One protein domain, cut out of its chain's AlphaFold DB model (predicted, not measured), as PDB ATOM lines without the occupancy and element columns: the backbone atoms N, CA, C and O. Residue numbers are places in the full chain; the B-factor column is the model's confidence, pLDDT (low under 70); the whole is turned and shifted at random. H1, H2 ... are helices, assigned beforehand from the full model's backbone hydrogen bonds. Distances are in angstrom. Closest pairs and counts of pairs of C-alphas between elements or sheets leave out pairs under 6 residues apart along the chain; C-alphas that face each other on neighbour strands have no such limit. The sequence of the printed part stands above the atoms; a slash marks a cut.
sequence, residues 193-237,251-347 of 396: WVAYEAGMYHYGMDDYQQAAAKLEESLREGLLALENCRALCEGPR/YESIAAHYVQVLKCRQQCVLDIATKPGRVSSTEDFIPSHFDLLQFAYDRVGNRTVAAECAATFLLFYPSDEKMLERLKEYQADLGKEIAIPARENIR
ATOM      1  N   TRP A 193    -100.387 -52.638  44.604       97.44
ATOM      2  CA  TRP A 193    -100.693 -53.941  45.200       97.44
ATOM      3  C   TRP A 193     -99.496 -54.884  45.193       97.44
ATOM      4  O   TRP A 193     -99.225 -55.517  46.208       97.44
ATOM      5  N   VAL A 194     -98.746 -54.936  44.088       97.12
ATOM      6  CA  VAL A 194     -97.522 -55.751  44.006       97.12
ATOM      7  C   VAL A 194     -96.527 -55.339  45.096       97.12
ATOM      8  O   VAL A 194     -95.966 -56.193  45.786       97.12
ATOM      9  N   ALA A 195     -96.330 -54.034  45.290       98.50
ATOM     10  CA  ALA A 195     -95.464 -53.509  46.338       98.50
ATOM     11  C   ALA A 195     -96.041 -53.736  47.746       98.50
ATOM     12  O   ALA A 195     -95.298 -54.129  48.644       98.50
ATOM     13  N   TYR A 196     -97.352 -53.553  47.939       98.19
ATOM     14  CA  TYR A 196     -98.021 -53.759  49.224       98.19
ATOM     15  C   TYR A 196     -97.868 -55.198  49.705       98.19
ATOM     16  O   TYR A 196     -97.465 -55.436  50.839       98.19
ATOM     17  N   GLU A 197     -98.130 -56.172  48.835       97.19
ATOM     18  CA  GLU A 197     -98.023 -57.592  49.173       97.19
ATOM     19  C   GLU A 197     -96.587 -57.997  49.493       97.19
ATOM     20  O   GLU A 197     -96.361 -58.724  50.460       97.19
ATOM     21  N   ALA A 198     -95.611 -57.477  48.745       98.44
ATOM     22  CA  ALA A 198     -94.201 -57.663  49.068       98.44
ATOM     23  C   ALA A 198     -93.846 -57.035  50.429       98.44
ATOM     24  O   ALA A 198     -93.148 -57.653  51.233       98.44
ATOM     25  N   GLY A 199     -94.359 -55.835  50.719       98.50
ATOM     26  CA  GLY A 199     -94.173 -55.154  52.000       98.50
ATOM     27  C   GLY A 199     -94.748 -55.946  53.164       98.50
ATOM     28  O   GLY A 199     -94.038 -56.200  54.133       98.50
ATOM     29  N   MET A 200     -95.986 -56.422  53.036       98.31
ATOM     30  CA  MET A 200     -96.645 -57.255  54.042       98.31
ATOM     31  C   MET A 200     -95.961 -58.616  54.220       98.31
ATOM     32  O   MET A 200     -95.885 -59.113  55.343       98.31
ATOM     33  N   TYR A 201     -95.422 -59.204  53.147       98.50
ATOM     34  CA  TYR A 201     -94.625 -60.429  53.226       98.50
ATOM     35  C   TYR A 201     -93.367 -60.224  54.080       98.50
ATOM     36  O   TYR A 201     -93.157 -60.966  55.038       98.50
ATOM     37  N   HIS A 202     -92.565 -59.191  53.798       98.62
ATOM     38  CA  HIS A 202     -91.381 -58.873  54.605       98.62
ATOM     39  C   HIS A 202     -91.745 -58.475  56.040       98.62
ATOM     40  O   HIS A 202     -91.056 -58.872  56.978       98.62
ATOM     41  N   TYR A 203     -92.861 -57.760  56.221       98.06
ATOM     42  CA  TYR A 203     -93.371 -57.380  57.537       98.06
ATOM     43  C   TYR A 203     -93.677 -58.614  58.395       98.06
ATOM     44  O   TYR A 203     -93.286 -58.670  59.557       98.06
ATOM     45  N   GLY A 204     -94.323 -59.634  57.819       98.00
ATOM     46  CA  GLY A 204     -94.606 -60.901  58.501       98.00
ATOM     47  C   GLY A 204     -93.367 -61.758  58.796       98.00
ATOM     48  O   GLY A 204     -93.441 -62.659  59.626       98.00
ATOM     49  N   MET A 205     -92.242 -61.472  58.138       98.12
ATOM     50  CA  MET A 205     -90.950 -62.138  58.342       98.12
ATOM     51  C   MET A 205     -90.012 -61.355  59.279       98.12
ATOM     52  O   MET A 205     -88.836 -61.699  59.370       98.12
ATOM     53  N   ASP A 206     -90.506 -60.301  59.943       98.12
ATOM     54  CA  ASP A 206     -89.724 -59.368  60.773       98.12
ATOM     55  C   ASP A 206     -88.575 -58.651  60.028       98.12
ATOM     56  O   ASP A 206     -87.707 -58.023  60.640       98.12
ATOM     57  N   ASP A 207     -88.579 -58.683  58.692       98.31
ATOM     58  CA  ASP A 207     -87.642 -57.946  57.845       98.31
ATOM     59  C   ASP A 207     -88.160 -56.516  57.632       98.31
ATOM     60  O   ASP A 207     -88.615 -56.121  56.555       98.31
ATOM     61  N   TYR A 208     -88.136 -55.732  58.712       98.50
ATOM     62  CA  TYR A 208     -88.721 -54.389  58.743       98.50
ATOM     63  C   TYR A 208     -88.034 -53.400  57.799       98.50
ATOM     64  O   TYR A 208     -88.668 -52.451  57.343       98.50
ATOM     65  N   GLN A 209     -86.763 -53.634  57.459       98.38
ATOM     66  CA  GLN A 209     -86.044 -52.800  56.501       98.38
ATOM     67  C   GLN A 209     -86.631 -52.959  55.094       98.38
ATOM     68  O   GLN A 209     -86.964 -51.960  54.449       98.38
ATOM     69  N   GLN A 210     -86.811 -54.199  54.631       98.50
ATOM     70  CA  GLN A 210     -87.422 -54.458  53.327       98.50
ATOM     71  C   GLN A 210     -88.924 -54.165  53.332       98.50
ATOM     72  O   GLN A 210     -89.447 -53.648  52.341       98.50
ATOM     73  N   ALA A 211     -89.609 -54.420  54.451       98.62
ATOM     74  CA  ALA A 211     -91.017 -54.078  54.618       98.62
ATOM     75  C   ALA A 211     -91.247 -52.572  54.443       98.62
ATOM     76  O   ALA A 211     -92.079 -52.180  53.627       98.62
ATOM     77  N   ALA A 212     -90.470 -51.729  55.135       98.69
ATOM     78  CA  ALA A 212     -90.564 -50.278  55.005       98.69
ATOM     79  C   ALA A 212     -90.327 -49.828  53.556       98.69
ATOM     80  O   ALA A 212     -91.137 -49.086  53.007       98.69
ATOM     81  N   ALA A 213     -89.280 -50.339  52.896       98.62
ATOM     82  CA  ALA A 213     -88.982 -49.991  51.505       98.62
ATOM     83  C   ALA A 213     -90.150 -50.309  50.551       98.62
ATOM     84  O   ALA A 213     -90.502 -49.494  49.696       98.62
ATOM     85  N   LYS A 214     -90.779 -51.478  50.712       98.81
ATOM     86  CA  LYS A 214     -91.902 -51.908  49.869       98.81
ATOM     87  C   LYS A 214     -93.225 -51.229  50.211       98.81
ATOM     88  O   LYS A 214     -93.996 -50.931  49.303       98.81
ATOM     89  N   LEU A 215     -93.466 -50.903  51.476       98.75
ATOM     90  CA  LEU A 215     -94.632 -50.119  51.887       98.75
ATOM     91  C   LEU A 215     -94.542 -48.658  51.414       98.75
ATOM     92  O   LEU A 215     -95.555 -48.097  51.002       98.75
ATOM     93  N   GLU A 216     -93.351 -48.052  51.383       98.69
ATOM     94  CA  GLU A 216     -93.154 -46.727  50.770       98.69
ATOM     95  C   GLU A 216     -93.395 -46.762  49.257       98.69
ATOM     96  O   GLU A 216     -94.037 -45.867  48.700       98.69
ATOM     97  N   GLU A 217     -92.909 -47.808  48.578       98.81
ATOM     98  CA  GLU A 217     -93.173 -48.031  47.155       98.81
ATOM     99  C   GLU A 217     -94.681 -48.172  46.894       98.81
ATOM    100  O   GLU A 217     -95.212 -47.486  46.016       98.81
ATOM    101  N   SER A 218     -95.373 -48.976  47.707       98.69
ATOM    102  CA  SER A 218     -96.829 -49.145  47.671       98.69
ATOM    103  C   SER A 218     -97.565 -47.824  47.851       98.69
ATOM    104  O   SER A 218     -98.405 -47.472  47.026       98.69
ATOM    105  N   LEU A 219     -97.219 -47.048  48.882       98.50
ATOM    106  CA  LEU A 219     -97.857 -45.765  49.162       98.50
ATOM    107  C   LEU A 219     -97.659 -44.780  48.004       98.50
ATOM    108  O   LEU A 219     -98.606 -44.118  47.578       98.50
ATOM    109  N   ARG A 220     -96.440 -44.691  47.458       98.44
ATOM    110  CA  ARG A 220     -96.130 -43.809  46.325       98.44
ATOM    111  C   ARG A 220     -96.935 -44.187  45.082       98.44
ATOM    112  O   ARG A 220     -97.532 -43.310  44.457       98.44
ATOM    113  N   GLU A 221     -96.955 -45.469  44.723       98.56
ATOM    114  CA  GLU A 221     -97.728 -45.966  43.580       98.56
ATOM    115  C   GLU A 221     -99.242 -45.860  43.820       98.56
ATOM    116  O   GLU A 221     -99.996 -45.571  42.892       98.56
ATOM    117  N   GLY A 222     -99.701 -46.032  45.061       98.12
ATOM    118  CA  GLY A 222    -101.109 -45.935  45.446       98.12
ATOM    119  C   GLY A 222    -101.629 -44.505  45.334       98.12
ATOM    120  O   GLY A 222    -102.690 -44.273  44.760       98.12
ATOM    121  N   LEU A 223    -100.849 -43.519  45.783       98.00
ATOM    122  CA  LEU A 223    -101.174 -42.101  45.597       98.00
ATOM    123  C   LEU A 223    -101.145 -41.694  44.115       98.00
ATOM    124  O   LEU A 223    -101.969 -40.890  43.682       98.00
ATOM    125  N   LEU A 224    -100.246 -42.269  43.312       97.06
ATOM    126  CA  LEU A 224    -100.255 -42.060  41.863       97.06
ATOM    127  C   LEU A 224    -101.507 -42.671  41.214       97.06
ATOM    128  O   LEU A 224    -102.141 -42.028  40.375       97.06
ATOM    129  N   ALA A 225    -101.889 -43.886  41.609       97.00
ATOM    130  CA  ALA A 225    -103.121 -44.533  41.164       97.00
ATOM    131  C   ALA A 225    -104.363 -43.718  41.559       97.00
ATOM    132  O   ALA A 225    -105.268 -43.555  40.740       97.00
ATOM    133  N   LEU A 226    -104.365 -43.120  42.755       97.19
ATOM    134  CA  LEU A 226    -105.425 -42.234  43.229       97.19
ATOM    135  C   LEU A 226    -105.592 -41.013  42.322       97.19
ATOM    136  O   LEU A 226    -106.697 -40.732  41.861       97.19
ATOM    137  N   GLU A 227    -104.508 -40.286  42.038       95.38
ATOM    138  CA  GLU A 227    -104.579 -39.117  41.153       95.38
ATOM    139  C   GLU A 227    -104.968 -39.511  39.725       95.38
ATOM    140  O   GLU A 227    -105.733 -38.796  39.078       95.38
ATOM    141  N   ASN A 228    -104.511 -40.673  39.253       94.50
ATOM    142  CA  ASN A 228    -104.900 -41.224  37.960       94.50
ATOM    143  C   ASN A 228    -106.405 -41.522  37.889       94.50
ATOM    144  O   ASN A 228    -107.040 -41.107  36.923       94.50
ATOM    145  N   CYS A 229    -106.983 -42.172  38.903       95.19
ATOM    146  CA  CYS A 229    -108.425 -42.413  38.993       95.19
ATOM    147  C   CYS A 229    -109.208 -41.095  39.039       95.19
ATOM    148  O   CYS A 229    -110.127 -40.863  38.253       95.19
ATOM    149  N   ARG A 230    -108.779 -40.152  39.885       94.69
ATOM    150  CA  ARG A 230    -109.424 -38.836  40.016       94.69
ATOM    151  C   ARG A 230    -109.383 -38.044  38.713       94.69
ATOM    152  O   ARG A 230    -110.347 -37.353  38.373       94.69
ATOM    153  N   ALA A 231    -108.292 -38.170  37.962       91.31
ATOM    154  CA  ALA A 231    -108.140 -37.601  36.632       91.31
ATOM    155  C   ALA A 231    -109.024 -38.281  35.580       91.31
ATOM    156  O   ALA A 231    -109.075 -37.773  34.467       91.31
ATOM    157  N   LEU A 232    -109.748 -39.362  35.891       91.00
ATOM    158  CA  LEU A 232    -110.726 -40.021  35.016       91.00
ATOM    159  C   LEU A 232    -112.191 -39.675  35.359       91.00
ATOM    160  O   LEU A 232    -113.025 -39.700  34.455       91.00
ATOM    161  N   CYS A 233    -112.461 -39.064  36.515       92.38
ATOM    162  CA  CYS A 233    -113.810 -38.675  36.964       92.38
ATOM    163  C   CYS A 233    -114.536 -37.529  36.229       92.38
ATOM    164  O   CYS A 233    -115.757 -37.474  36.267       92.38
ATOM    165  N   GLU A 234    -113.848 -36.612  35.542       86.56
ATOM    166  CA  GLU A 234    -114.442 -35.542  34.698       86.56
ATOM    167  C   GLU A 234    -115.008 -36.091  33.360       86.56
ATOM    168  O   GLU A 234    -114.795 -35.519  32.289       86.56
ATOM    169  N   GLY A 235    -115.561 -37.311  33.382       78.12
ATOM    170  CA  GLY A 235    -116.153 -37.993  32.229       78.12
ATOM    171  C   GLY A 235    -117.527 -37.424  31.853       78.12
ATOM    172  O   GLY A 235    -117.980 -36.469  32.476       78.12
ATOM    173  N   PRO A 236    -118.197 -37.972  30.823       74.00
ATOM    174  CA  PRO A 236    -119.575 -37.591  30.519       74.00
ATOM    175  C   PRO A 236    -120.493 -37.809  31.733       74.00
ATOM    176  O   PRO A 236    -120.214 -38.652  32.589       74.00
ATOM    177  N   ARG A 237    -121.587 -37.037  31.806       66.31
ATOM    178  CA  ARG A 237    -122.624 -37.245  32.821       66.31
ATOM    179  C   ARG A 237    -123.137 -38.681  32.711       66.31
ATOM    180  O   ARG A 237    -123.388 -39.159  31.609       66.31
ATOM    181  N   TYR A 251    -127.767 -23.883  36.291       91.19
ATOM    182  CA  TYR A 251    -127.048 -24.122  37.545       91.19
ATOM    183  C   TYR A 251    -127.356 -25.482  38.167       91.19
ATOM    184  O   TYR A 251    -126.468 -26.074  38.772       91.19
ATOM    185  N   GLU A 252    -128.563 -26.008  37.970       91.00
ATOM    186  CA  GLU A 252    -128.914 -27.370  38.382       91.00
ATOM    187  C   GLU A 252    -128.091 -28.400  37.600       91.00
ATOM    188  O   GLU A 252    -127.537 -29.325  38.186       91.00
ATOM    189  N   SER A 253    -127.917 -28.186  36.291       89.44
ATOM    190  CA  SER A 253    -127.082 -29.035  35.435       89.44
ATOM    191  C   SER A 253    -125.604 -28.984  35.835       89.44
ATOM    192  O   SER A 253    -124.955 -30.028  35.944       89.44
ATOM    193  N   ILE A 254    -125.072 -27.782  36.096       91.44
ATOM    194  CA  ILE A 254    -123.690 -27.600  36.566       91.44
ATOM    195  C   ILE A 254    -123.498 -28.285  37.923       91.44
ATOM    196  O   ILE A 254    -122.534 -29.030  38.096       91.44
ATOM    197  N   ALA A 255    -124.406 -28.054  38.875       93.06
ATOM    198  CA  ALA A 255    -124.320 -28.621  40.214       93.06
ATOM    199  C   ALA A 255    -124.392 -30.152  40.181       93.06
ATOM    200  O   ALA A 255    -123.503 -30.800  40.729       93.06
ATOM    201  N   ALA A 256    -125.381 -30.723  39.486       90.00
ATOM    202  CA  ALA A 256    -125.549 -32.170  39.374       90.00
ATOM    203  C   ALA A 256    -124.301 -32.836  38.775       90.00
ATOM    204  O   ALA A 256    -123.759 -33.787  39.343       90.00
ATOM    205  N   HIS A 257    -123.784 -32.303  37.663       91.69
ATOM    206  CA  HIS A 257    -122.601 -32.879  37.032       91.69
ATOM    207  C   HIS A 257    -121.337 -32.696  37.885       91.69
ATOM    208  O   HIS A 257    -120.556 -33.632  38.044       91.69
ATOM    209  N   TYR A 258    -121.134 -31.526  38.495       94.12
ATOM    210  CA  TYR A 258    -119.965 -31.303  39.344       94.12
ATOM    211  C   TYR A 258    -119.989 -32.182  40.600       94.12
ATOM    212  O   TYR A 258    -118.962 -32.744  40.979       94.12
ATOM    213  N   VAL A 259    -121.159 -32.373  41.214       94.88
ATOM    214  CA  VAL A 259    -121.335 -33.289  42.346       94.88
ATOM    215  C   VAL A 259    -121.042 -34.735  41.935       94.88
ATOM    216  O   VAL A 259    -120.338 -35.419  42.677       94.88
ATOM    217  N   GLN A 260    -121.473 -35.190  40.751       93.38
ATOM    218  CA  GLN A 260    -121.092 -36.505  40.209       93.38
ATOM    219  C   GLN A 260    -119.563 -36.651  40.121       93.38
ATOM    220  O   GLN A 260    -119.002 -37.634  40.610       93.38
ATOM    221  N   VAL A 261    -118.871 -35.648  39.565       94.94
ATOM    222  CA  VAL A 261    -117.400 -35.644  39.472       94.94
ATOM    223  C   VAL A 261    -116.759 -35.735  40.860       94.94
ATOM    224  O   VAL A 261    -115.810 -36.498  41.050       94.94
ATOM    225  N   LEU A 262    -117.265 -34.982  41.842       96.75
ATOM    226  CA  LEU A 262    -116.759 -35.024  43.216       96.75
ATOM    227  C   LEU A 262    -116.988 -36.392  43.871       96.75
ATOM    228  O   LEU A 262    -116.061 -36.919  44.482       96.75
ATOM    229  N   LYS A 263    -118.172 -36.994  43.713       96.00
ATOM    230  CA  LYS A 263    -118.465 -38.337  44.238       96.00
ATOM    231  C   LYS A 263    -117.535 -39.390  43.637       96.00
ATOM    232  O   LYS A 263    -116.934 -40.141  44.396       96.00
ATOM    233  N   CYS A 264    -117.336 -39.386  42.316       95.56
ATOM    234  CA  CYS A 264    -116.368 -40.272  41.659       95.56
ATOM    235  C   CYS A 264    -114.955 -40.089  42.236       95.56
ATOM    236  O   CYS A 264    -114.279 -41.047  42.598       95.56
ATOM    237  N   ARG A 265    -114.512 -38.838  42.407       96.94
ATOM    238  CA  ARG A 265    -113.180 -38.537  42.953       96.94
ATOM    239  C   ARG A 265    -112.987 -39.011  44.392       96.94
ATOM    240  O   ARG A 265    -111.848 -39.280  44.778       96.94
ATOM    241  N   GLN A 266    -114.059 -39.037  45.178       97.12
ATOM    242  CA  GLN A 266    -114.060 -39.591  46.530       97.12
ATOM    243  C   GLN A 266    -114.057 -41.122  46.482       97.12
ATOM    244  O   GLN A 266    -113.272 -41.738  47.191       97.12
ATOM    245  N   GLN A 267    -114.835 -41.729  45.583       96.12
ATOM    246  CA  GLN A 267    -114.894 -43.180  45.383       96.12
ATOM    247  C   GLN A 267    -113.532 -43.800  45.022       96.12
ATOM    248  O   GLN A 267    -113.229 -44.894  45.491       96.12
ATOM    249  N   CYS A 268    -112.664 -43.066  44.314       96.81
ATOM    250  CA  CYS A 268    -111.315 -43.521  43.959       96.81
ATOM    251  C   CYS A 268    -110.465 -44.042  45.134       96.81
ATOM    252  O   CYS A 268    -109.545 -44.825  44.905       96.81
ATOM    253  N   VAL A 269    -110.722 -43.618  46.382       96.56
ATOM    254  CA  VAL A 269    -110.007 -44.164  47.553       96.56
ATOM    255  C   VAL A 269    -110.353 -45.636  47.797       96.56
ATOM    256  O   VAL A 269    -109.479 -46.406  48.184       96.56
ATOM    257  N   LEU A 270    -111.595 -46.045  47.521       96.12
ATOM    258  CA  LEU A 270    -112.011 -47.444  47.588       96.12
ATOM    259  C   LEU A 270    -111.478 -48.224  46.391       96.12
ATOM    260  O   LEU A 270    -111.063 -49.364  46.569       96.12
ATOM    261  N   ASP A 271    -111.439 -47.613  45.207       94.31
ATOM    262  CA  ASP A 271    -110.994 -48.287  43.984       94.31
ATOM    263  C   ASP A 271    -109.521 -48.709  44.082       94.31
ATOM    264  O   ASP A 271    -109.189 -49.858  43.808       94.31
ATOM    265  N   ILE A 272    -108.636 -47.828  44.572       96.44
ATOM    266  CA  ILE A 272    -107.225 -48.195  44.814       96.44
ATOM    267  C   ILE A 272    -107.063 -49.167  45.992       96.44
ATOM    268  O   ILE A 272    -106.113 -49.942  46.039       96.44
ATOM    269  N   ALA A 273    -107.981 -49.125  46.960       96.62
ATOM    270  CA  ALA A 273    -107.943 -49.965  48.151       96.62
ATOM    271  C   ALA A 273    -108.598 -51.337  47.932       96.62
ATOM    272  O   ALA A 273    -108.524 -52.199  48.812       96.62
ATOM    273  N   THR A 274    -109.233 -51.569  46.784       95.25
ATOM    274  CA  THR A 274    -109.880 -52.838  46.452       95.25
ATOM    275  C   THR A 274    -108.962 -53.650  45.564       95.25
ATOM    276  O   THR A 274    -108.769 -53.348  44.390       95.25
ATOM    277  N   LYS A 275    -108.389 -54.715  46.128       92.69
ATOM    278  CA  LYS A 275    -107.605 -55.660  45.338       92.69
ATOM    279  C   LYS A 275    -108.512 -56.298  44.269       92.69
ATOM    280  O   LYS A 275    -109.610 -56.734  44.630       92.69
ATOM    281  N   PRO A 276    -108.058 -56.437  43.008       90.25
ATOM    282  CA  PRO A 276    -108.794 -57.176  41.986       90.25
ATOM    283  C   PRO A 276    -109.322 -58.522  42.508       90.25
ATOM    284  O   PRO A 276    -108.611 -59.255  43.205       90.25
ATOM    285  N   GLY A 277    -110.602 -58.800  42.240       87.00
ATOM    286  CA  GLY A 277    -111.296 -60.009  42.689       87.00
ATOM    287  C   GLY A 277    -111.806 -60.000  44.133       87.00
ATOM    288  O   GLY A 277    -112.471 -60.950  44.554       87.00
ATOM    289  N   ARG A 278    -111.535 -58.951  44.918       89.69
ATOM    290  CA  ARG A 278    -112.165 -58.744  46.231       89.69
ATOM    291  C   ARG A 278    -113.419 -57.884  46.086       89.69
ATOM    292  O   ARG A 278    -113.459 -56.956  45.293       89.69
ATOM    293  N   VAL A 279    -114.428 -58.185  46.903       86.06
ATOM    294  CA  VAL A 279    -115.677 -57.401  46.972       86.06
ATOM    295  C   VAL A 279    -115.516 -56.164  47.858       86.06
ATOM    296  O   VAL A 279    -116.155 -55.144  47.629       86.06
ATOM    297  N   SER A 280    -114.680 -56.258  48.893       88.50
ATOM    298  CA  SER A 280    -114.460 -55.190  49.864       88.50
ATOM    299  C   SER A 280    -113.072 -54.585  49.710       88.50
ATOM    300  O   SER A 280    -112.085 -55.313  49.554       88.50
ATOM    301  N   SER A 281    -113.006 -53.265  49.836       93.06
ATOM    302  CA  SER A 281    -111.756 -52.531  49.969       93.06
ATOM    303  C   SER A 281    -111.037 -52.882  51.271       93.06
ATOM    304  O   SER A 281    -111.643 -53.306  52.257       93.06
ATOM    305  N   THR A 282    -109.725 -52.673  51.277       93.38
ATOM    306  CA  THR A 282    -108.946 -52.616  52.511       93.38
ATOM    307  C   THR A 282    -109.313 -51.335  53.239       93.38
ATOM    308  O   THR A 282    -109.163 -50.237  52.698       93.38
ATOM    309  N   GLU A 283    -109.835 -51.489  54.450       92.25
ATOM    310  CA  GLU A 283    -110.202 -50.369  55.306       92.25
ATOM    311  C   GLU A 283    -108.978 -49.493  55.579       92.25
ATOM    312  O   GLU A 283    -107.882 -50.005  55.806       92.25
ATOM    313  N   ASP A 284    -109.166 -48.174  55.510       94.69
ATOM    314  CA  ASP A 284    -108.116 -47.196  55.779       94.69
ATOM    315  C   ASP A 284    -106.796 -47.498  55.063       94.69
ATOM    316  O   ASP A 284    -105.719 -47.365  55.640       94.69
ATOM    317  N   PHE A 285    -106.850 -47.881  53.785       96.75
ATOM    318  CA  PHE A 285    -105.646 -48.238  53.031       96.75
ATOM    319  C   PHE A 285    -104.541 -47.176  53.153       96.75
ATOM    320  O   PHE A 285    -103.417 -47.515  53.498       96.75
ATOM    321  N   ILE A 286    -104.841 -45.883  52.973       97.44
ATOM    322  CA  ILE A 286    -103.833 -44.817  53.122       97.44
ATOM    323  C   ILE A 286    -103.415 -44.604  54.594       97.44
ATOM    324  O   ILE A 286    -102.210 -44.625  54.852       97.44
ATOM    325  N   PRO A 287    -104.327 -44.408  55.574       97.69
ATOM    326  CA  PRO A 287    -103.923 -44.264  56.976       97.69
ATOM    327  C   PRO A 287    -103.128 -45.462  57.520       97.69
ATOM    328  O   PRO A 287    -102.094 -45.265  58.155       97.69
ATOM    329  N   SER A 288    -103.548 -46.695  57.229       97.12
ATOM    330  CA  SER A 288    -102.886 -47.921  57.701       97.12
ATOM    331  C   SER A 288    -101.456 -48.072  57.180       97.12
ATOM    332  O   SER A 288    -100.605 -48.571  57.913       97.12
ATOM    333  N   HIS A 289    -101.134 -47.557  55.984       98.25
ATOM    334  CA  HIS A 289     -99.739 -47.483  55.531       98.25
ATOM    335  C   HIS A 289     -98.870 -46.690  56.508       98.25
ATOM    336  O   HIS A 289     -97.735 -47.083  56.752       98.25
ATOM    337  N   PHE A 290     -99.376 -45.594  57.082       98.56
ATOM    338  CA  PHE A 290     -98.600 -44.786  58.023       98.56
ATOM    339  C   PHE A 290     -98.410 -45.467  59.375       98.56
ATOM    340  O   PHE A 290     -97.335 -45.314  59.944       98.56
ATOM    341  N   ASP A 291     -99.379 -46.246  59.861       97.81
ATOM    342  CA  ASP A 291     -99.200 -47.067  61.070       97.81
ATOM    343  C   ASP A 291     -98.168 -48.188  60.829       97.81
ATOM    344  O   ASP A 291     -97.213 -48.331  61.595       97.81
ATOM    345  N   LEU A 292     -98.266 -48.901  59.698       98.38
ATOM    346  CA  LEU A 292     -97.298 -49.937  59.308       98.38
ATOM    347  C   LEU A 292     -95.881 -49.372  59.124       98.38
ATOM    348  O   LEU A 292     -94.911 -49.942  59.627       98.38
ATOM    349  N   LEU A 293     -95.750 -48.246  58.415       98.62
ATOM    350  CA  LEU A 293     -94.468 -47.574  58.194       98.62
ATOM    351  C   LEU A 293     -93.891 -47.037  59.501       98.62
ATOM    352  O   LEU A 293     -92.701 -47.221  59.750       98.62
ATOM    353  N   GLN A 294     -94.716 -46.419  60.352       98.25
ATOM    354  CA  GLN A 294     -94.299 -45.948  61.671       98.25
ATOM    355  C   GLN A 294     -93.667 -47.089  62.469       98.25
ATOM    356  O   GLN A 294     -92.557 -46.929  62.982       98.25
ATOM    357  N   PHE A 295     -94.338 -48.241  62.535       98.12
ATOM    358  CA  PHE A 295     -93.817 -49.402  63.246       98.12
ATOM    359  C   PHE A 295     -92.534 -49.938  62.603       98.12
ATOM    360  O   PHE A 295     -91.537 -50.132  63.294       98.12
ATOM    361  N   ALA A 296     -92.518 -50.137  61.282       98.50
ATOM    362  CA  ALA A 296     -91.349 -50.668  60.587       98.50
ATOM    363  C   ALA A 296     -90.109 -49.772  60.773       98.50
ATOM    364  O   ALA A 296     -89.030 -50.279  61.086       98.50
ATOM    365  N   TYR A 297     -90.262 -48.447  60.661       98.50
ATOM    366  CA  TYR A 297     -89.167 -47.502  60.891       98.50
ATOM    367  C   TYR A 297     -88.682 -47.481  62.339       98.50
ATOM    368  O   TYR A 297     -87.476 -47.380  62.574       98.50
ATOM    369  N   ASP A 298     -89.588 -47.623  63.306       97.62
ATOM    370  CA  ASP A 298     -89.213 -47.735  64.712       97.62
ATOM    371  C   ASP A 298     -88.355 -48.981  64.971       97.62
ATOM    372  O   ASP A 298     -87.303 -48.896  65.608       97.62
ATOM    373  N   ARG A 299     -88.741 -50.128  64.396       98.00
ATOM    374  CA  ARG A 299     -88.020 -51.404  64.547       98.00
ATOM    375  C   ARG A 299     -86.618 -51.396  63.946       98.00
ATOM    376  O   ARG A 299     -85.753 -52.108  64.451       98.00
ATOM    377  N   VAL A 300     -86.378 -50.593  62.910       97.31
ATOM    378  CA  VAL A 300     -85.039 -50.404  62.319       97.31
ATOM    379  C   VAL A 300     -84.258 -49.243  62.952       97.31
ATOM    380  O   VAL A 300     -83.153 -48.936  62.511       97.31
ATOM    381  N   GLY A 301     -84.809 -48.589  63.982       95.94
ATOM    382  CA  GLY A 301     -84.160 -47.503  64.721       95.94
ATOM    383  C   GLY A 301     -84.234 -46.125  64.055       95.94
ATOM    384  O   GLY A 301     -83.613 -45.179  64.539       95.94
ATOM    385  N   ASN A 302     -85.003 -45.964  62.973       96.06
ATOM    386  CA  ASN A 302     -85.181 -44.678  62.299       96.06
ATOM    387  C   ASN A 302     -86.320 -43.866  62.942       96.06
ATOM    388  O   ASN A 302     -87.411 -43.715  62.388       96.06
ATOM    389  N   ARG A 303     -86.039 -43.323  64.131       94.56
ATOM    390  CA  ARG A 303     -87.001 -42.567  64.952       94.56
ATOM    391  C   ARG A 303     -87.555 -41.329  64.250       94.56
ATOM    392  O   ARG A 303     -88.724 -41.007  64.422       94.56
ATOM    393  N   THR A 304     -86.746 -40.653  63.435       94.69
ATOM    394  CA  THR A 304     -87.170 -39.444  62.714       94.69
ATOM    395  C   THR A 304     -88.295 -39.742  61.728       94.69
ATOM    396  O   THR A 304     -89.318 -39.061  61.749       94.69
ATOM    397  N   VAL A 305     -88.142 -40.780  60.898       96.44
ATOM    398  CA  VAL A 305     -89.176 -41.139  59.914       96.44
ATOM    399  C   VAL A 305     -90.368 -41.815  60.593       96.44
ATOM    400  O   VAL A 305     -91.506 -41.527  60.234       96.44
ATOM    401  N   ALA A 306     -90.140 -42.623  61.636       97.62
ATOM    402  CA  ALA A 306     -91.229 -43.180  62.442       97.62
ATOM    403  C   ALA A 306     -92.138 -42.075  63.011       97.62
ATOM    404  O   ALA A 306     -93.365 -42.171  62.939       97.62
ATOM    405  N   ALA A 307     -91.544 -40.987  63.507       96.88
ATOM    406  CA  ALA A 307     -92.287 -39.850  64.031       96.88
ATOM    407  C   ALA A 307     -93.024 -39.052  62.945       96.88
ATOM    408  O   ALA A 307     -94.159 -38.633  63.169       96.88
ATOM    409  N   GLU A 308     -92.423 -38.870  61.764       97.62
ATOM    410  CA  GLU A 308     -93.098 -38.264  60.607       97.62
ATOM    411  C   GLU A 308     -94.334 -39.086  60.195       97.62
ATOM    412  O   GLU A 308     -95.412 -38.525  59.976       97.62
ATOM    413  N   CYS A 309     -94.216 -40.417  60.144       98.38
ATOM    414  CA  CYS A 309     -95.330 -41.326  59.865       98.38
ATOM    415  C   CYS A 309     -96.426 -41.224  60.938       98.38
ATOM    416  O   CYS A 309     -97.597 -41.073  60.584       98.38
ATOM    417  N   ALA A 310     -96.063 -41.205  62.226       98.12
ATOM    418  CA  ALA A 310     -97.008 -41.017  63.331       98.12
ATOM    419  C   ALA A 310     -97.761 -39.677  63.229       98.12
ATOM    420  O   ALA A 310     -98.990 -39.631  63.302       98.12
ATOM    421  N   ALA A 311     -97.039 -38.577  62.993       97.75
ATOM    422  CA  ALA A 311     -97.633 -37.256  62.794       97.75
ATOM    423  C   ALA A 311     -98.554 -37.218  61.561       97.75
ATOM    424  O   ALA A 311     -99.589 -36.551  61.572       97.75
ATOM    425  N   THR A 312     -98.200 -37.955  60.505       98.44
ATOM    426  CA  THR A 312     -98.999 -38.068  59.280       98.44
ATOM    427  C   THR A 312    -100.281 -38.867  59.499       98.44
ATOM    428  O   THR A 312    -101.341 -38.431  59.056       98.44
ATOM    429  N   PHE A 313    -100.222 -39.976  60.239       98.50
ATOM    430  CA  PHE A 313    -101.403 -40.744  60.644       98.50
ATOM    431  C   PHE A 313    -102.408 -39.875  61.418       98.50
ATOM    432  O   PHE A 313    -103.608 -39.883  61.136       98.50
ATOM    433  N   LEU A 314    -101.915 -39.044  62.341       97.94
ATOM    434  CA  LEU A 314    -102.744 -38.153  63.161       97.94
ATOM    435  C   LEU A 314    -103.452 -37.040  62.363       97.94
ATOM    436  O   LEU A 314    -104.351 -36.391  62.897       97.94
ATOM    437  N   LEU A 315    -103.119 -36.821  61.082       97.69
ATOM    438  CA  LEU A 315    -103.930 -35.963  60.205       97.69
ATOM    439  C   LEU A 315    -105.328 -36.553  59.952       97.69
ATOM    440  O   LEU A 315    -106.293 -35.797  59.790       97.69
ATOM    441  N   PHE A 316    -105.422 -37.884  59.915       97.56
ATOM    442  CA  PHE A 316    -106.661 -38.638  59.734       97.56
ATOM    443  C   PHE A 316    -107.392 -38.804  61.064       97.56
ATOM    444  O   PHE A 316    -108.551 -38.409  61.185       97.56
ATOM    445  N   TYR A 317    -106.679 -39.295  62.079       97.19
ATOM    446  CA  TYR A 317    -107.227 -39.621  63.394       97.19
ATOM    447  C   TYR A 317    -106.555 -38.795  64.502       97.19
ATOM    448  O   TYR A 317    -105.740 -39.319  65.257       97.19
ATOM    449  N   PRO A 318    -106.891 -37.500  64.649       96.06
ATOM    450  CA  PRO A 318    -106.203 -36.595  65.579       96.06
ATOM    451  C   PRO A 318    -106.407 -36.942  67.062       96.06
ATOM    452  O   PRO A 318    -105.722 -36.390  67.921       96.06
ATOM    453  N   SER A 319    -107.363 -37.820  67.369       95.81
ATOM    454  CA  SER A 319    -107.689 -38.275  68.723       95.81
ATOM    455  C   SER A 319    -107.236 -39.711  69.003       95.81
ATOM    456  O   SER A 319    -107.647 -40.269  70.016       95.81
ATOM    457  N   ASP A 320    -106.429 -40.326  68.129       97.50
ATOM    458  CA  ASP A 320    -105.895 -41.667  68.383       97.50
ATOM    459  C   ASP A 320    -104.873 -41.633  69.531       97.50
ATOM    460  O   ASP A 320    -103.761 -41.120  69.394       97.50
ATOM    461  N   GLU A 321    -105.271 -42.153  70.694       97.19
ATOM    462  CA  GLU A 321    -104.472 -42.078  71.921       97.19
ATOM    463  C   GLU A 321    -103.139 -42.827  71.800       97.19
ATOM    464  O   GLU A 321    -102.116 -42.330  72.273       97.19
ATOM    465  N   LYS A 322    -103.130 -43.981  71.118       95.94
ATOM    466  CA  LYS A 322    -101.934 -44.822  70.967       95.94
ATOM    467  C   LYS A 322    -100.881 -44.129  70.112       95.94
ATOM    468  O   LYS A 322     -99.707 -44.097  70.473       95.94
ATOM    469  N   MET A 323    -101.291 -43.552  68.986       96.31
ATOM    470  CA  MET A 323    -100.382 -42.847  68.092       96.31
ATOM    471  C   MET A 323     -99.906 -41.523  68.704       96.31
ATOM    472  O   MET A 323     -98.743 -41.153  68.535       96.31
ATOM    473  N   LEU A 324    -100.758 -40.831  69.471       96.81
ATOM    474  CA  LEU A 324    -100.358 -39.649  70.243       96.81
ATOM    475  C   LEU A 324     -99.297 -39.974  71.301       96.81
ATOM    476  O   LEU A 324     -98.388 -39.172  71.513       96.81
ATOM    477  N   GLU A 325     -99.406 -41.117  71.980       95.94
ATOM    478  CA  GLU A 325     -98.407 -41.579  72.947       95.94
ATOM    479  C   GLU A 325     -97.068 -41.883  72.264       95.94
ATOM    480  O   GLU A 325     -96.056 -41.288  72.636       95.94
ATOM    481  N   ARG A 326     -97.073 -42.672  71.181       94.94
ATOM    482  CA  ARG A 326     -95.862 -42.952  70.386       94.94
ATOM    483  C   ARG A 326     -95.194 -41.683  69.863       94.94
ATOM    484  O   ARG A 326     -93.978 -41.539  69.937       94.94
ATOM    485  N   LEU A 327     -95.974 -40.721  69.364       94.38
ATOM    486  CA  LEU A 327     -95.420 -39.454  68.884       94.38
ATOM    487  C   LEU A 327     -94.729 -38.670  70.014       94.38
ATOM    488  O   LEU A 327     -93.683 -38.067  69.774       94.38
ATOM    489  N   LYS A 328     -95.270 -38.693  71.240       93.50
ATOM    490  CA  LYS A 328     -94.624 -38.070  72.410       93.50
ATOM    491  C   LYS A 328     -93.315 -38.766  72.775       93.50
ATOM    492  O   LYS A 328     -92.361 -38.074  73.124       93.50
ATOM    493  N   GLU A 329     -93.261 -40.094  72.688       93.31
ATOM    494  CA  GLU A 329     -92.026 -40.861  72.896       93.31
ATOM    495  C   GLU A 329     -90.957 -40.447  71.881       93.31
ATOM    496  O   GLU A 329     -89.855 -40.057  72.264       93.31
ATOM    497  N   TYR A 330     -91.307 -40.388  70.594       94.44
ATOM    498  CA  TYR A 330     -90.372 -39.942  69.561       94.44
ATOM    499  C   TYR A 330     -89.909 -38.497  69.743       94.44
ATOM    500  O   TYR A 330     -88.733 -38.198  69.539       94.44
ATOM    501  N   GLN A 331     -90.797 -37.593  70.161       92.00
ATOM    502  CA  GLN A 331     -90.425 -36.215  70.491       92.00
ATOM    503  C   GLN A 331     -89.473 -36.140  71.689       92.00
ATOM    504  O   GLN A 331     -88.581 -35.293  71.710       92.00
ATOM    505  N   ALA A 332     -89.647 -37.001  72.694       91.62
ATOM    506  CA  ALA A 332     -88.749 -37.052  73.840       91.62
ATOM    507  C   ALA A 332     -87.344 -37.529  73.436       91.62
ATOM    508  O   ALA A 332     -86.365 -36.929  73.879       91.62
ATOM    509  N   ASP A 333     -87.260 -38.533  72.562       89.25
ATOM    510  CA  ASP A 333     -85.993 -39.097  72.084       89.25
ATOM    511  C   ASP A 333     -85.232 -38.157  71.142       89.25
ATOM    512  O   ASP A 333     -84.009 -38.043  71.223       89.25
ATOM    513  N   LEU A 334     -85.948 -37.485  70.235       90.38
ATOM    514  CA  LEU A 334     -85.360 -36.552  69.268       90.38
ATOM    515  C   LEU A 334     -85.030 -35.191  69.906       90.38
ATOM    516  O   LEU A 334     -84.138 -34.488  69.435       90.38
ATOM    517  N   GLY A 335     -85.729 -34.835  70.986       86.50
ATOM    518  CA  GLY A 335     -85.635 -33.552  71.673       86.50
ATOM    519  C   GLY A 335     -86.918 -32.733  71.512       86.50
ATOM    520  O   GLY A 335     -87.370 -32.466  70.400       86.50
ATOM    521  N   LYS A 336     -87.479 -32.275  72.641       71.62
ATOM    522  CA  LYS A 336     -88.800 -31.612  72.728       71.62
ATOM    523  C   LYS A 336     -88.961 -30.347  71.870       71.62
ATOM    524  O   LYS A 336     -90.086 -29.905  71.664       71.62
ATOM    525  N   GLU A 337     -87.865 -29.750  71.412       72.81
ATOM    526  CA  GLU A 337     -87.869 -28.535  70.589       72.81
ATOM    527  C   GLU A 337     -87.986 -28.823  69.082       72.81
ATOM    528  O   GLU A 337     -88.225 -27.905  68.296       72.81
ATOM    529  N   ILE A 338     -87.849 -30.084  68.658       76.00
ATOM    530  CA  ILE A 338     -87.933 -30.457  67.245       76.00
ATOM    531  C   ILE A 338     -89.403 -30.606  66.845       76.00
ATOM    532  O   ILE A 338     -90.100 -31.528  67.268       76.00
ATOM    533  N   ALA A 339     -89.876 -29.701  65.986       83.12
ATOM    534  CA  ALA A 339     -91.171 -29.851  65.338       83.12
ATOM    535  C   ALA A 339     -91.140 -31.065  64.399       83.12
ATOM    536  O   ALA A 339     -90.279 -31.153  63.525       83.12
ATOM    537  N   ILE A 340     -92.094 -31.982  64.566       87.94
ATOM    538  CA  ILE A 340     -92.230 -33.177  63.728       87.94
ATOM    539  C   ILE A 340     -93.353 -32.917  62.721       87.94
ATOM    540  O   ILE A 340     -94.530 -32.984  63.091       87.94
ATOM    541  N   PRO A 341     -93.031 -32.537  61.471       91.88
ATOM    542  CA  PRO A 341     -94.051 -32.266  60.476       91.88
ATOM    543  C   PRO A 341     -94.683 -33.574  59.992       91.88
ATOM    544  O   PRO A 341     -94.020 -34.594  59.852       91.88
ATOM    545  N   ALA A 342     -95.977 -33.524  59.690       95.88
ATOM    546  CA  ALA A 342     -96.613 -34.531  58.851       95.88
ATOM    547  C   ALA A 342     -96.226 -34.319  57.380       95.88
ATOM    548  O   ALA A 342     -95.982 -33.178  56.971       95.88
ATOM    549  N   ARG A 343     -96.255 -35.385  56.572       97.50
ATOM    550  CA  ARG A 343     -95.957 -35.315  55.136       97.50
ATOM    551  C   ARG A 343     -96.905 -34.359  54.413       97.50
ATOM    552  O   ARG A 343     -98.131 -34.486  54.482       97.50
ATOM    553  N   GLU A 344     -96.334 -33.410  53.678       96.50
ATOM    554  CA  GLU A 344     -97.094 -32.292  53.110       96.50
ATOM    555  C   GLU A 344     -98.073 -32.723  52.008       96.50
ATOM    556  O   GLU A 344     -99.206 -32.246  51.943       96.50
ATOM    557  N   ASN A 345     -97.696 -33.704  51.184       96.44
ATOM    558  CA  ASN A 345     -98.597 -34.276  50.179       96.44
ATOM    559  C   ASN A 345     -99.868 -34.877  50.810       96.44
ATOM    560  O   ASN A 345    -100.953 -34.761  50.237       96.44
ATOM    561  N   ILE A 346     -99.761 -35.462  52.006       98.19
ATOM    562  CA  ILE A 346    -100.902 -36.025  52.738       98.19
ATOM    563  C   ILE A 346    -101.745 -34.932  53.385       98.19
ATOM    564  O   ILE A 346    -102.974 -35.005  53.339       98.19
ATOM    565  N   ARG A 347    -101.120 -33.871  53.909       97.19
ATOM    566  CA  ARG A 347    -101.842 -32.683  54.387       97.19
ATOM    567  C   ARG A 347    -102.740 -32.108  53.293       97.19
ATOM    568  O   ARG A 347    -103.932 -31.894  53.529       97.19
TER     569      ARG A 347
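This is residues 193 to 237 and 251 to 347 of the 396 residues of the protein "prolyl 3-hydroxylase 3-like isoform X2" of Thamnophis sirtalis (UniProt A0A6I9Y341). Five helices stand side by side in a zigzag, in the order H1, H2, H4, H5, H6, each running opposite to the one before. H3 meets the late part of H2 with its residues 264 to 272, and its residues 251 to 263 reach away from the zigzag as a long arm, while the short H7 lies near H5. The printed part has 142 residues with seven named helices, H1 to H7 in chain order, and no named strand; the class is all helix. It is only just loose, close to compact, with a radius of gyration of the C-alphas of 17.6 A, and elongated, spanning 56 by 35 by 21 A.

H2, residues 208 to 230, is 32.0 A long and begins with C-alpha 208 at (-88.721, -54.389, 58.743). H3, residues 251 to 273, is 33.8 A long and begins with C-alpha 251 at (-127.048, -24.122, 37.545). H1 is residues 193 to 204, 16.2 A; H4 is residues 285 to 299, 21.3 A; H5 is residues 303 to 313, 15.1 A. H6, residues 321 to 334, measures 20.1 A, and H7, residues 344 to 347, 4.9 A, ending with C-alpha 347 at (-101.842, -32.683, 54.387).

H2 is the hub, touching H1, H3 and H4. H1 and H2 form a helical hairpin at a shallow tilt of 25 degrees; their closest C-alphas, of Gly 199 and Ala 211, are 4.2 A apart. H2 and H4 touch, opposite ways at 20 degrees, closest at the C-alphas of Tyr 208 and Ala 296, 4.9 A. H4 and H5 form a hairpin at 19 degrees, with C-alphas of Gln 294 and Ala 306 closest at 4.2 A. H5 and H6 form another at 30 degrees, with C-alphas of Ala 307 and Leu 327 closest at 5.8 A. H3 touches residues 222 to 230 of H2 with its residues 264 to 272 alone, closest at the C-alphas of Arg 230 and Arg 265, 4.8 A. H3 has a kink of 26 degrees near residue 266. H7 is close to but not clearly touching H5. H1 and H6 are apart. Every O i to N i+4 pair is within hydrogen-bond range in H1, H2, H5 and H6, 17 of 19 in H3 and 10 of 11 in H4; H7 is too short for such a pair.

The C-alphas farthest apart, of Met 205 and Tyr 251, are 56.4 A apart. Residues 238 to 250 are not printed, and C-alphas 237 and 251 are 14.6 A apart across this cut. The link from H3 to H4, 11 residues, is long. The mean pLDDT of the printed part is 94.7; residue 237 is under 70.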